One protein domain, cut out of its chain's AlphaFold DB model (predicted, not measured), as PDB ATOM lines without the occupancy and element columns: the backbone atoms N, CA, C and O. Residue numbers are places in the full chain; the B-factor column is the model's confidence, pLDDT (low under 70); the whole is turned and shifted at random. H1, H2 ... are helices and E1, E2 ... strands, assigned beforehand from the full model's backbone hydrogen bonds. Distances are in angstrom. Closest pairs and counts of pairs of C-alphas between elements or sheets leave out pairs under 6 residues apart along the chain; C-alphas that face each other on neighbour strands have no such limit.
ATOM      1  N   ALA A  97     239.076 267.031 180.432       90.56
ATOM      2  CA  ALA A  97     238.929 265.768 179.712       90.56
ATOM      3  C   ALA A  97     239.940 264.691 180.148       90.56
ATOM      4  O   ALA A  97     239.683 263.506 179.938       90.56
ATOM      5  N   VAL A  98     241.051 265.074 180.798       96.06
ATOM      6  CA  VAL A  98     242.009 264.142 181.428       96.06
ATOM      7  C   VAL A  98     241.344 263.450 182.626       96.06
ATOM      8  O   VAL A  98     241.499 263.854 183.777       96.06
ATOM      9  N   ALA A  99     240.536 262.439 182.354       96.44
ATOM     10  CA  ALA A  99     239.850 261.590 183.317       96.44
ATOM     11  C   ALA A  99     239.558 260.243 182.650       96.44
ATOM     12  O   ALA A  99     239.410 260.177 181.425       96.44
ATOM     13  N   MET A 100     239.463 259.183 183.448       97.50
ATOM     14  CA  MET A 100     239.012 257.876 182.962       97.50
ATOM     15  C   MET A 100     237.487 257.839 182.868       97.50
ATOM     16  O   MET A 100     236.802 258.502 183.651       97.50
ATOM     17  N   ALA A 101     236.937 257.078 181.923       94.31
ATOM     18  CA  ALA A 101     235.491 256.868 181.878       94.31
ATOM     19  C   ALA A 101     235.031 256.043 183.094       94.31
ATOM     20  O   ALA A 101     235.600 254.993 183.396       94.31
ATOM     21  N   THR A 102     233.987 256.496 183.796       93.94
ATOM     22  CA  THR A 102     233.466 255.808 184.997       93.94
ATOM     23  C   THR A 102     233.011 254.380 184.712       93.94
ATOM     24  O   THR A 102     233.252 253.494 185.524       93.94
ATOM     25  N   THR A 103     232.390 254.142 183.554       93.06
ATOM     26  CA  THR A 103     231.920 252.812 183.130       93.06
ATOM     27  C   THR A 103     233.056 251.830 182.871       93.06
ATOM     28  O   THR A 103     232.875 250.631 183.026       93.06
ATOM     29  N   ASP A 104     234.212 252.340 182.465       93.44
ATOM     30  CA  ASP A 104     235.381 251.550 182.097       93.44
ATOM     31  C   ASP A 104     236.218 251.197 183.337       93.44
ATOM     32  O   ASP A 104     236.558 250.039 183.559       93.44
ATOM     33  N   VAL A 105     236.449 252.170 184.226       94.44
ATOM     34  CA  VAL A 105     237.224 251.934 185.454       94.44
ATOM     35  C   VAL A 105     236.465 251.129 186.514       94.44
ATOM     36  O   VAL A 105     237.085 250.492 187.359       94.44
ATOM     37  N   ALA A 106     235.127 251.126 186.486       91.06
ATOM     38  CA  ALA A 106     234.319 250.383 187.455       91.06
ATOM     39  C   ALA A 106     234.549 248.861 187.402       91.06
ATOM     40  O   ALA A 106     234.286 248.175 188.387       91.06
ATOM     41  N   ALA A 107     235.026 248.341 186.266       89.81
ATOM     42  CA  ALA A 107     235.319 246.925 186.072       89.81
ATOM     43  C   ALA A 107     236.788 246.552 186.354       89.81
ATOM     44  O   ALA A 107     237.134 245.375 186.260       89.81
ATOM     45  N   ASP A 108     237.657 247.517 186.680       94.62
ATOM     46  CA  ASP A 108     239.086 247.258 186.866       94.62
ATOM     47  C   ASP A 108     239.395 246.749 188.290       94.62
ATOM     48  O   ASP A 108     239.264 247.505 189.258       94.62
ATOM     49  N   PRO A 109     239.875 245.498 188.450       94.19
ATOM     50  CA  PRO A 109     240.220 244.942 189.760       94.19
ATOM     51  C   PRO A 109     241.405 245.650 190.435       94.19
ATOM     52  O   PRO A 109     241.600 245.507 191.642       94.19
ATOM     53  N   SER A 110     242.204 246.412 189.685       93.94
ATOM     54  CA  SER A 110     243.342 247.174 190.211       93.94
ATOM     55  C   SER A 110     242.902 248.423 190.980       93.94
ATOM     56  O   SER A 110     243.692 248.994 191.737       93.94
ATOM     57  N   VAL A 111     241.651 248.862 190.799       95.38
ATOM     58  CA  VAL A 111     241.078 250.033 191.464       95.38
ATOM     59  C   VAL A 111     240.214 249.580 192.637       95.38
ATOM     60  O   VAL A 111     239.110 249.071 192.477       95.38
ATOM     61  N   THR A 112     240.703 249.797 193.858       94.12
ATOM     62  CA  THR A 112     240.007 249.402 195.091       94.12
ATOM     63  C   THR A 112     239.459 250.634 195.800       94.12
ATOM     64  O   THR A 112     240.201 251.570 196.092       94.12
ATOM     65  N   ALA A 113     238.152 250.651 196.084       91.94
ATOM     66  CA  ALA A 113     237.468 251.771 196.745       91.94
ATOM     67  C   ALA A 113     237.718 253.140 196.065       91.94
ATOM     68  O   ALA A 113     237.913 254.156 196.733       91.94
ATOM     69  N   GLY A 114     237.758 253.159 194.726       93.19
ATOM     70  CA  GLY A 114     238.012 254.374 193.940       93.19
ATOM     71  C   GLY A 114     239.446 254.903 194.046       93.19
ATOM     72  O   GLY A 114     239.706 256.051 193.686       93.19
ATOM     73  N   LYS A 115     240.381 254.095 194.552       95.31
ATOM     74  CA  LYS A 115     241.802 254.422 194.635       95.31
ATOM     75  C   LYS A 115     242.626 253.440 193.825       95.31
ATOM     76  O   LYS A 115     242.269 252.272 193.688       95.31
ATOM     77  N   TRP A 116     243.756 253.923 193.340       96.31
ATOM     78  CA  TRP A 116     244.741 253.115 192.645       96.31
ATOM     79  C   TRP A 116     246.118 253.329 193.268       96.31
ATOM     80  O   TRP A 116     246.494 254.459 193.594       96.31
ATOM     81  N   THR A 117     246.862 252.241 193.465       95.44
ATOM     82  CA  THR A 117     248.214 252.295 194.027       95.44
ATOM     83  C   THR A 117     249.193 252.685 192.937       95.44
ATOM     84  O   THR A 117     249.521 251.881 192.067       95.44
ATOM     85  N   VAL A 118     249.684 253.920 193.008       91.81
ATOM     86  CA  VAL A 118     250.658 254.434 192.052       91.81
ATOM     87  C   VAL A 118     252.006 253.720 192.268       91.81
ATOM     88  O   VAL A 118     252.515 253.706 193.396       91.81
ATOM     89  N   PRO A 119     252.615 253.142 191.214       88.88
ATOM     90  CA  PRO A 119     253.930 252.511 191.277       88.88
ATOM     91  C   PRO A 119     255.029 253.456 191.787       88.88
ATOM     92  O   PRO A 119     254.882 254.677 191.779       88.88
ATOM     93  N   ASN A 120     256.172 252.887 192.181       84.12
ATOM     94  CA  ASN A 120     257.345 253.610 192.702       84.12
ATOM     95  C   ASN A 120     257.141 254.295 194.070       84.12
ATOM     96  O   ASN A 120     257.741 255.331 194.341       84.12
ATOM     97  N   GLY A 121     256.317 253.712 194.948       78.75
ATOM     98  CA  GLY A 121     256.240 254.111 196.362       78.75
ATOM     99  C   GLY A 121     255.429 255.377 196.654       78.75
ATOM    100  O   GLY A 121     255.482 255.879 197.771       78.75
ATOM    101  N   VAL A 122     254.663 255.886 195.683       85.38
ATOM    102  CA  VAL A 122     253.796 257.070 195.851       85.38
ATOM    103  C   VAL A 122     252.576 256.768 196.739       85.38
ATOM    104  O   VAL A 122     252.067 257.659 197.415       85.38
ATOM    105  N   GLY A 123     252.138 255.507 196.790       90.88
ATOM    106  CA  GLY A 123     250.987 255.072 197.579       90.88
ATOM    107  C   GLY A 123     249.667 255.150 196.809       90.88
ATOM    108  O   GLY A 123     249.645 255.304 195.588       90.88
ATOM    109  N   ALA A 124     248.554 254.980 197.525       94.19
ATOM    110  CA  ALA A 124     247.220 254.973 196.933       94.19
ATOM    111  C   ALA A 124     246.693 256.402 196.725       94.19
ATOM    112  O   ALA A 124     246.458 257.131 197.690       94.19
ATOM    113  N   GLU A 125     246.460 256.777 195.469       96.25
ATOM    114  CA  GLU A 125     245.845 258.050 195.084       96.25
ATOM    115  C   GLU A 125     244.394 257.817 194.620       96.25
ATOM    116  O   GLU A 125     244.040 256.741 194.131       96.25
ATOM    117  N   THR A 126     243.530 258.824 194.778       97.19
ATOM    118  CA  THR A 126     242.137 258.755 194.305       97.19
ATOM    119  C   THR A 126     242.104 258.764 192.784       97.19
ATOM    120  O   THR A 126     242.734 259.611 192.153       97.19
ATOM    121  N   VAL A 127     241.348 257.848 192.189       97.12
ATOM    122  CA  VAL A 127     241.132 257.791 190.746       97.12
ATOM    123  C   VAL A 127     240.276 258.972 190.285       97.12
ATOM    124  O   VAL A 127     239.221 259.257 190.848       97.12
ATOM    125  N   VAL A 128     240.713 259.640 189.219       97.00
ATOM    126  CA  VAL A 128     239.949 260.697 188.551       97.00
ATOM    127  C   VAL A 128     239.128 260.066 187.433       97.00
ATOM    128  O   VAL A 128     239.634 259.823 186.333       97.00
ATOM    129  N   ALA A 129     237.850 259.827 187.716       94.88
ATOM    130  CA  ALA A 129     236.888 259.307 186.753       94.88
ATOM    131  C   ALA A 129     235.769 260.321 186.463       94.88
ATOM    132  O   ALA A 129     235.358 261.077 187.342       94.88
ATOM    133  N   ALA A 130     235.277 260.335 185.225       91.88
ATOM    134  CA  ALA A 130     234.163 261.166 184.774       91.88
ATOM    135  C   ALA A 130     233.284 260.396 183.779       91.88
ATOM    136  O   ALA A 130     233.764 259.500 183.087       91.88
ATOM    137  N   THR A 131     232.005 260.763 183.661       89.94
ATOM    138  CA  THR A 131     231.065 260.118 182.720       89.94
ATOM    139  C   THR A 131     231.536 260.213 181.265       89.94
ATOM    140  O   THR A 131     231.303 259.303 180.482       89.94
ATOM    141  N   THR A 132     232.238 261.293 180.911       86.00
ATOM    142  CA  THR A 132     232.798 261.547 179.573       86.00
ATOM    143  C   THR A 132     234.319 261.729 179.627       86.00
ATOM    144  O   THR A 132     234.861 262.674 179.053       86.00
ATOM    145  N   GLY A 133     235.017 260.882 180.391       88.38
ATOM    146  CA  GLY A 133     236.482 260.888 180.437       88.38
ATOM    147  C   GLY A 133     237.092 260.513 179.082       88.38
ATOM    148  O   GLY A 133     236.663 259.541 178.464       88.38
ATOM    149  N   ALA A 134     238.092 261.268 178.614       92.06
ATOM    150  CA  ALA A 134     238.727 261.012 177.317       92.06
ATOM    151  C   ALA A 134     239.680 259.803 177.333       92.06
ATOM    152  O   ALA A 134     240.070 259.309 176.277       92.06
ATOM    153  N   ILE A 135     240.049 259.301 178.517       95.62
ATOM    154  CA  ILE A 135     240.794 258.047 178.653       95.62
ATOM    155  C   ILE A 135     239.785 256.896 178.699       95.62
ATOM    156  O   ILE A 135     239.341 256.482 179.769       95.62
ATOM    157  N   THR A 136     239.393 256.423 177.516       94.75
ATOM    158  CA  THR A 136     238.517 255.261 177.339       94.75
ATOM    159  C   THR A 136     238.801 254.552 176.000       94.75
ATOM    160  O   THR A 136     238.928 255.225 174.974       94.75
ATOM    161  N   PRO A 137     238.945 253.214 175.975       95.31
ATOM    162  CA  PRO A 137     239.173 252.372 177.148       95.31
ATOM    163  C   PRO A 137     240.543 252.684 177.773       95.31
ATOM    164  O   PRO A 137     241.463 253.104 177.072       95.31
ATOM    165  N   HIS A 138     240.695 252.514 179.081       95.62
ATOM    166  CA  HIS A 138     241.928 252.774 179.820       95.62
ATOM    167  C   HIS A 138     242.934 251.621 179.682       95.62
ATOM    168  O   HIS A 138     244.143 251.865 179.720       95.62
ATOM    169  N   ILE A 139     242.447 250.400 179.424       96.38
ATOM    170  CA  ILE A 139     243.243 249.227 179.040       96.38
ATOM    171  C   ILE A 139     243.078 248.985 177.539       96.38
ATOM    172  O   ILE A 139     241.967 248.893 177.023       96.38
ATOM    173  N   THR A 140     244.192 248.879 176.820       95.69
ATOM    174  CA  THR A 140     244.219 248.670 175.365       95.69
ATOM    175  C   THR A 140     245.330 247.723 174.975       95.69
ATOM    176  O   THR A 140     246.443 247.850 175.479       95.69
ATOM    177  N   GLN A 141     245.051 246.838 174.024       94.69
ATOM    178  CA  GLN A 141     246.077 246.049 173.350       94.69
ATOM    179  C   GLN A 141     246.600 246.829 172.141       94.69
ATOM    180  O   GLN A 141     245.818 247.327 171.331       94.69
ATOM    181  N   VAL A 142     247.919 246.942 172.022       92.06
ATOM    182  CA  VAL A 142     248.605 247.558 170.884       92.06
ATOM    183  C   VAL A 142     249.579 246.539 170.319       92.06
ATOM    184  O   VAL A 142     250.552 246.169 170.969       92.06
ATOM    185  N   THR A 143     249.342 246.085 169.094       89.25
ATOM    186  CA  THR A 143     250.274 245.195 168.397       89.25
ATOM    187  C   THR A 143     251.257 246.027 167.584       89.25
ATOM    188  O   THR A 143     250.849 246.846 166.760       89.25
ATOM    189  N   ALA A 144     252.559 245.840 167.805       76.75
ATOM    190  CA  ALA A 144     253.569 246.547 167.024       76.75
ATOM    191  C   ALA A 144     253.734 245.926 165.631       76.75
ATOM    192  O   ALA A 144     253.971 244.726 165.488       76.75
ATOM    193  N   ASN A 145     253.709 246.775 164.602       70.75
ATOM    194  CA  ASN A 145     253.782 246.358 163.198       70.75
ATOM    195  C   ASN A 145     255.094 245.640 162.829       70.75
ATOM    196  O   ASN A 145     255.113 244.840 161.901       70.75
ATOM    197  N   THR A 146     256.200 245.928 163.525       66.88
ATOM    198  CA  THR A 146     257.540 245.461 163.119       66.88
ATOM    199  C   THR A 146     257.908 244.084 163.673       66.88
ATOM    200  O   THR A 146     258.634 243.352 163.010       66.88
ATOM    201  N   ASN A 147     257.418 243.717 164.865       71.94
ATOM    202  CA  ASN A 147     257.807 242.478 165.560       71.94
ATOM    203  C   ASN A 147     256.614 241.573 165.915       71.94
ATOM    204  O   ASN A 147     256.817 240.524 166.515       71.94
ATOM    205  N   GLN A 148     255.380 241.990 165.601       83.38
ATOM    206  CA  GLN A 148     254.128 241.321 165.998       83.38
ATOM    207  C   GLN A 148     253.955 241.111 167.516       83.38
ATOM    208  O   GLN A 148     253.031 240.425 167.948       83.38
ATOM    209  N   THR A 149     254.798 241.725 168.350       88.06
ATOM    210  CA  THR A 149     254.638 241.709 169.805       88.06
ATOM    211  C   THR A 149     253.384 242.491 170.190       88.06
ATOM    212  O   THR A 149     253.221 243.649 169.788       88.06
ATOM    213  N   SER A 150     252.503 241.866 170.976       92.38
ATOM    214  CA  SER A 150     251.363 242.547 171.593       92.38
ATOM    215  C   SER A 150     251.795 243.196 172.900       92.38
ATOM    216  O   SER A 150     252.398 242.545 173.757       92.38
ATOM    217  N   PHE A 151     251.472 244.474 173.039       95.50
ATOM    218  CA  PHE A 151     251.649 245.251 174.253       95.50
ATOM    219  C   PHE A 151     250.284 245.498 174.881       95.50
ATOM    220  O   PHE A 151     249.374 245.991 174.214       95.50
ATOM    221  N   GLU A 152     250.149 245.222 176.171       96.50
ATOM    222  CA  GLU A 152     249.011 245.686 176.947       96.50
ATOM    223  C   GLU A 152     249.370 247.018 177.597       96.50
ATOM    224  O   GLU A 152     250.329 247.130 178.356       96.50
ATOM    225  N   MET A 153     248.594 248.045 177.288       96.38
ATOM    226  CA  MET A 153     248.785 249.388 177.804       96.38
ATOM    227  C   MET A 153     247.635 249.751 178.733       96.38
ATOM    228  O   MET A 153     246.480 249.771 178.306       96.38
ATOM    229  N   ARG A 154     247.965 250.098 179.976       97.06
ATOM    230  CA  ARG A 154     247.032 250.564 181.005       97.06
ATOM    231  C   ARG A 154     247.323 252.023 181.334       97.06
ATOM    232  O   ARG A 154     248.471 252.386 181.594       97.06
ATOM    233  N   ARG A 155     246.297 252.869 181.311       97.44
ATOM    234  CA  ARG A 155     246.394 254.313 181.557       97.44
ATOM    235  C   ARG A 155     245.575 254.678 182.781       97.44
ATOM    236  O   ARG A 155     244.357 254.615 182.736       97.44
ATOM    237  N   TYR A 156     246.237 255.117 183.838       97.81
ATOM    238  CA  TYR A 156     245.592 255.543 185.071       97.81
ATOM    239  C   TYR A 156     245.680 257.051 185.231       97.81
ATOM    240  O   TYR A 156     246.753 257.639 185.078       97.81
ATOM    241  N   VAL A 157     244.553 257.671 185.576       97.88
ATOM    242  CA  VAL A 157     244.503 259.075 185.989       97.88
ATOM    243  C   VAL A 157     244.119 259.139 187.459       97.88
ATOM    244  O   VAL A 157     243.027 258.717 187.840       97.88
ATOM    245  N   THR A 158     245.002 259.686 188.282       98.06
ATOM    246  CA  THR A 158     244.795 259.858 189.723       98.06
ATOM    247  C   THR A 158     244.946 261.319 190.134       98.06
ATOM    248  O   THR A 158     245.506 262.138 189.406       98.06
ATOM    249  N   GLN A 159     244.398 261.683 191.288       96.75
ATOM    250  CA  GLN A 159     244.555 263.007 191.874       96.75
ATOM    251  C   GLN A 159     245.725 262.993 192.855       96.75
ATOM    252  O   GLN A 159     245.757 262.181 193.781       96.75
ATOM    253  N   VAL A 160     246.660 263.928 192.680       95.31
ATOM    254  CA  VAL A 160     247.797 264.080 193.594       95.31
ATOM    255  C   VAL A 160     247.283 264.543 194.960       95.31
ATOM    256  O   VAL A 160     246.538 265.521 195.050       95.31
ATOM    257  N   ALA A 161     247.686 263.855 196.031       90.06
ATOM    258  CA  ALA A 161     247.230 264.156 197.388       90.06
ATOM    259  C   ALA A 161     247.479 265.631 197.766       90.06
ATOM    260  O   ALA A 161     248.578 266.155 197.584       90.06
ATOM    261  N   GLY A 162     246.444 266.308 198.277       87.81
ATOM    262  CA  GLY A 162     246.518 267.720 198.677       87.81
ATOM    263  C   GLY A 162     246.609 268.725 197.520       87.81
ATOM    264  O   GLY A 162     246.874 269.900 197.762       87.81
ATOM    265  N   SER A 163     246.398 268.300 196.270       90.38
ATOM    266  CA  SER A 163     246.467 269.160 195.085       90.38
ATOM    267  C   SER A 163     245.268 268.954 194.160       90.38
ATOM    268  O   SER A 163     244.586 267.929 194.193       90.38
ATOM    269  N   THR A 164     245.008 269.932 193.292       90.19
ATOM    270  CA  THR A 164     244.112 269.739 192.145       90.19
ATOM    271  C   THR A 164     244.828 269.047 190.989       90.19
ATOM    272  O   THR A 164     244.168 268.524 190.102       90.19
ATOM    273  N   ALA A 165     246.163 268.992 190.978       93.56
ATOM    274  CA  ALA A 165     246.922 268.375 189.899       93.56
ATOM    275  C   ALA A 165     246.535 266.901 189.679       93.56
ATOM    276  O   ALA A 165     246.311 266.142 190.625       93.56
ATOM    277  N   LYS A 166     246.489 266.497 188.408       96.94
ATOM    278  CA  LYS A 166     246.212 265.118 188.003       96.94
ATOM    279  C   LYS A 166     247.526 264.430 187.676       96.94
ATOM    280  O   LYS A 166     248.382 265.021 187.020       96.94
ATOM    281  N   ARG A 167     247.699 263.189 188.101       97.12
ATOM    282  CA  ARG A 167     248.805 262.334 187.688       97.12
ATOM    283  C   ARG A 167     248.301 261.374 186.627       97.12
ATOM    284  O   ARG A 167     247.303 260.694 186.827       97.12
ATOM    285  N   VAL A 168     249.010 261.319 185.512       97.38
ATOM    286  CA  VAL A 168     248.800 260.308 184.480       97.38
ATOM    287  C   VAL A 168     249.916 259.294 184.621       97.38
ATOM    288  O   VAL A 168     251.089 259.663 184.562       97.38
ATOM    289  N   THR A 169     249.553 258.034 184.824       97.44
ATOM    290  CA  THR A 169     250.489 256.913 184.874       97.44
ATOM    291  C   THR A 169     250.147 255.940 183.762       97.44
ATOM    292  O   THR A 169     249.013 255.483 183.663       97.44
ATOM    293  N   VAL A 170     251.128 255.631 182.921       97.00
ATOM    294  CA  VAL A 170     250.988 254.651 181.847       97.00
ATOM    295  C   VAL A 170     251.867 253.459 182.189       97.00
ATOM    296  O   VAL A 170     253.049 253.622 182.502       97.00
ATOM    297  N   VAL A 171     251.272 252.275 182.147       96.12
ATOM    298  CA  VAL A 171     251.932 250.988 182.355       96.12
ATOM    299  C   VAL A 171     251.821 250.215 181.053       96.12
ATOM    300  O   VAL A 171     250.722 250.036 180.534       96.12
ATOM    301  N   VAL A 172     252.952 249.783 180.509       96.56
ATOM    302  CA  VAL A 172     253.006 248.934 179.319       96.56
ATOM    303  C   VAL A 172     253.598 247.596 179.731       96.56
ATOM    304  O   VAL A 172     254.704 247.560 180.271       96.56
ATOM    305  N   SER A 173     252.881 246.508 179.470       95.50
ATOM    306  CA  SER A 173     253.339 245.142 179.715       95.50
ATOM    307  C   SER A 173     253.353 244.320 178.429       95.50
ATOM    308  O   SER A 173     252.576 244.550 177.501       95.50
ATOM    309  N   TRP A 174     254.301 243.394 178.334       95.06
ATOM    310  CA  TRP A 174     254.476 242.519 177.175       95.06
ATOM    311  C   TRP A 174     255.166 241.216 177.581       95.06
ATOM    312  O   TRP A 174     255.688 241.083 178.689       95.06
ATOM    313  N   GLN A 175     255.172 240.242 176.676       92.38
ATOM    314  CA  GLN A 175     255.815 238.944 176.876       92.38
ATOM    315  C   GLN A 175     257.002 238.796 175.922       92.38
ATOM    316  O   GLN A 175     256.867 239.026 174.720       92.38
ATOM    317  N   VAL A 176     258.161 238.380 176.440       88.06
ATOM    318  CA  VAL A 176     259.333 237.996 175.630       88.06
ATOM    319  C   VAL A 176     259.851 236.664 176.147       88.06
ATOM    320  O   VAL A 176     260.181 236.552 177.323       88.06
ATOM    321  N   ALA A 177     259.918 235.652 175.276       85.19
ATOM    322  CA  ALA A 177     260.384 234.306 175.630       85.19
ATOM    323  C   ALA A 177     259.676 233.706 176.871       85.19
ATOM    324  O   ALA A 177     260.311 233.095 177.728       85.19
ATOM    325  N   GLY A 178     258.359 233.921 176.990       85.12
ATOM    326  CA  GLY A 178     257.546 233.436 178.115       85.12
ATOM    327  C   GLY A 178     257.738 234.196 179.434       85.12
ATOM    328  O   GLY A 178     257.199 233.779 180.454       85.12
ATOM    329  N   GLN A 179     258.512 235.286 179.433       88.25
ATOM    330  CA  GLN A 179     258.696 236.160 180.588       88.25
ATOM    331  C   GLN A 179     257.861 237.431 180.434       88.25
ATOM    332  O   GLN A 179     257.982 238.146 179.433       88.25
ATOM    333  N   SER A 180     257.072 237.744 181.466       92.56
ATOM    334  CA  SER A 180     256.344 239.009 181.550       92.56
ATOM    335  C   SER A 180     257.314 240.142 181.847       92.56
ATOM    336  O   SER A 180     258.097 240.082 182.795       92.56
ATOM    337  N   ARG A 181     257.239 241.198 181.049       93.50
ATOM    338  CA  ARG A 181     257.969 242.445 181.247       93.50
ATOM    339  C   ARG A 181     256.970 243.576 181.410       93.50
ATOM    340  O   ARG A 181     255.874 243.532 180.859       93.50
ATOM    341  N   GLU A 182     257.362 244.576 182.181       94.31
ATOM    342  CA  GLU A 182     256.556 245.761 182.427       94.31
ATOM    343  C   GLU A 182     257.458 246.990 182.464       94.31
ATOM    344  O   GLU A 182     258.597 246.937 182.940       94.31
ATOM    345  N   ARG A 183     256.941 248.108 181.961       93.81
ATOM    346  CA  ARG A 183     257.566 249.417 182.070       93.81
ATOM    347  C   ARG A 183     256.508 250.459 182.390       93.81
ATOM    348  O   ARG A 183     255.434 250.473 181.792       93.81
ATOM    349  N   THR A 184     256.859 251.364 183.292       95.31
ATOM    350  CA  THR A 184     255.938 252.372 183.816       95.31
ATOM    351  C   THR A 184     256.545 253.757 183.687       95.31
ATOM    352  O   THR A 184     257.726 253.959 183.975       95.31
ATOM    353  N   ALA A 185     255.727 254.724 183.285       94.69
ATOM    354  CA  ALA A 185     256.067 256.139 183.291       94.69
ATOM    355  C   ALA A 185     254.897 256.944 183.861       94.69
ATOM    356  O   ALA A 185     253.734 256.605 183.646       94.69
ATOM    357  N   SER A 186     255.197 258.018 184.590       95.12
ATOM    358  CA  SER A 186     254.167 258.902 185.131       95.12
ATOM    359  C   SER A 186     254.532 260.366 184.962       95.12
ATOM    360  O   SER A 186     255.702 260.749 184.904       95.12
ATOM    361  N   THR A 187     253.509 261.207 184.867       95.50
ATOM    362  CA  THR A 187     253.675 262.653 184.837       95.50
ATOM    363  C   THR A 187     252.540 263.366 185.550       95.50
ATOM    364  O   THR A 187     251.458 262.812 185.732       95.50
ATOM    365  N   ILE A 188     252.790 264.610 185.948       95.88
ATOM    366  CA  ILE A 188     251.796 265.479 186.562       95.88
ATOM    367  C   ILE A 188     251.298 266.457 185.502       95.88
ATOM    368  O   ILE A 188     252.084 267.147 184.854       95.88
ATOM    369  N   ILE A 189     249.982 266.519 185.352       93.69
ATOM    370  CA  ILE A 189     249.269 267.488 184.537       93.69
ATOM    371  C   ILE A 189     248.586 268.467 185.485       93.69
ATOM    372  O   ILE A 189     247.748 268.113 186.318       93.69
ATOM    373  N   VAL A 190     248.965 269.727 185.348       90.88
ATOM    374  CA  VAL A 190     248.342 270.861 186.023       90.88
ATOM    375  C   VAL A 190     247.450 271.600 185.034       90.88
ATOM    376  O   VAL A 190     247.720 271.607 183.831       90.88
TER     377      VAL A 190
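What this domain is: This is residues 97 to 190 of the 561 residues of the protein "Prepilin-type N-terminal cleavage/methylation domain-containing protein" of Actinobacteria bacterium (UniProt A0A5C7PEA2). The model is a long, twisted antiparallel sheet of four strands, E3 E4 E5 E6 in that order, and the long strands E4, E5 and E6 run along its length. A small hairpin, E1 and E2, meets E4 near one end of this sheet, and the one short helix, H1, lies off the sheet. The printed part has 94 residues with one named helix and six named strands, in the order H1 E1 E2 E3 E4 E5 E6, and its class is mostly strand. It is compact, with a radius of gyration of the C-alphas of 14.0 A and spans of 42 by 29 by 25 A.

How they stand to each other: Going on from Ala 97, look first at residues 102 to 105, H1, which is not on the sheet and is too short for any O i to N i+4 pair; of its O i to N i+3 pairs, 0 of 1 is within range. Next come E1, residues 115 to 118, and E2, residues 123 to 127, an antiparallel hairpin at 134 degrees, with N 116 and O 125 within hydrogen-bond range at 2.9 A. E2 and E4, residues 150 to 159, meet only at a point, where C-alphas 127 and 158 face each other at 4.3 A. E3, residues 139 to 143, is an edge strand and forms an antiparallel hairpin with E4, with N 142 and O 151 at 2.8 A. E5, residues 166 to 176, is antiparallel to E4 at 161 degrees, with N 156 and O 169 at 2.8 A. E6, residues 179 to 189, is the other edge strand, antiparallel to E5 at 164 degrees, with N 181 and O 174 at 2.8 A. E3, E4, E5 and E6 form a meander, each strand the antiparallel neighbour of the one before. E3 and E6 are apart.

Where its parts are: Find C-alpha 102 at (233.466, 255.808, 184.997), where H1 begins; it measures 5.4 A. E1 measures 9.2 A, E2 12.3 A and E3 13.4 A. Find C-alpha 150 at (251.363, 242.547, 171.593); from there E4 runs 29.6 A to residue 159. E5 measures 32.6 A, and E6 runs 33.0 A to C-alpha 189 at (249.269, 267.488, 184.537).

The domain as a whole: The two C-alphas farthest apart, those of Thr 146 and Gly 162, are 43.4 A from each other. The printed part has no cut. The link from E2 to E3, with 11 residues, is long. The mean pLDDT of the printed part is 92.4, and residue 146 is under 70.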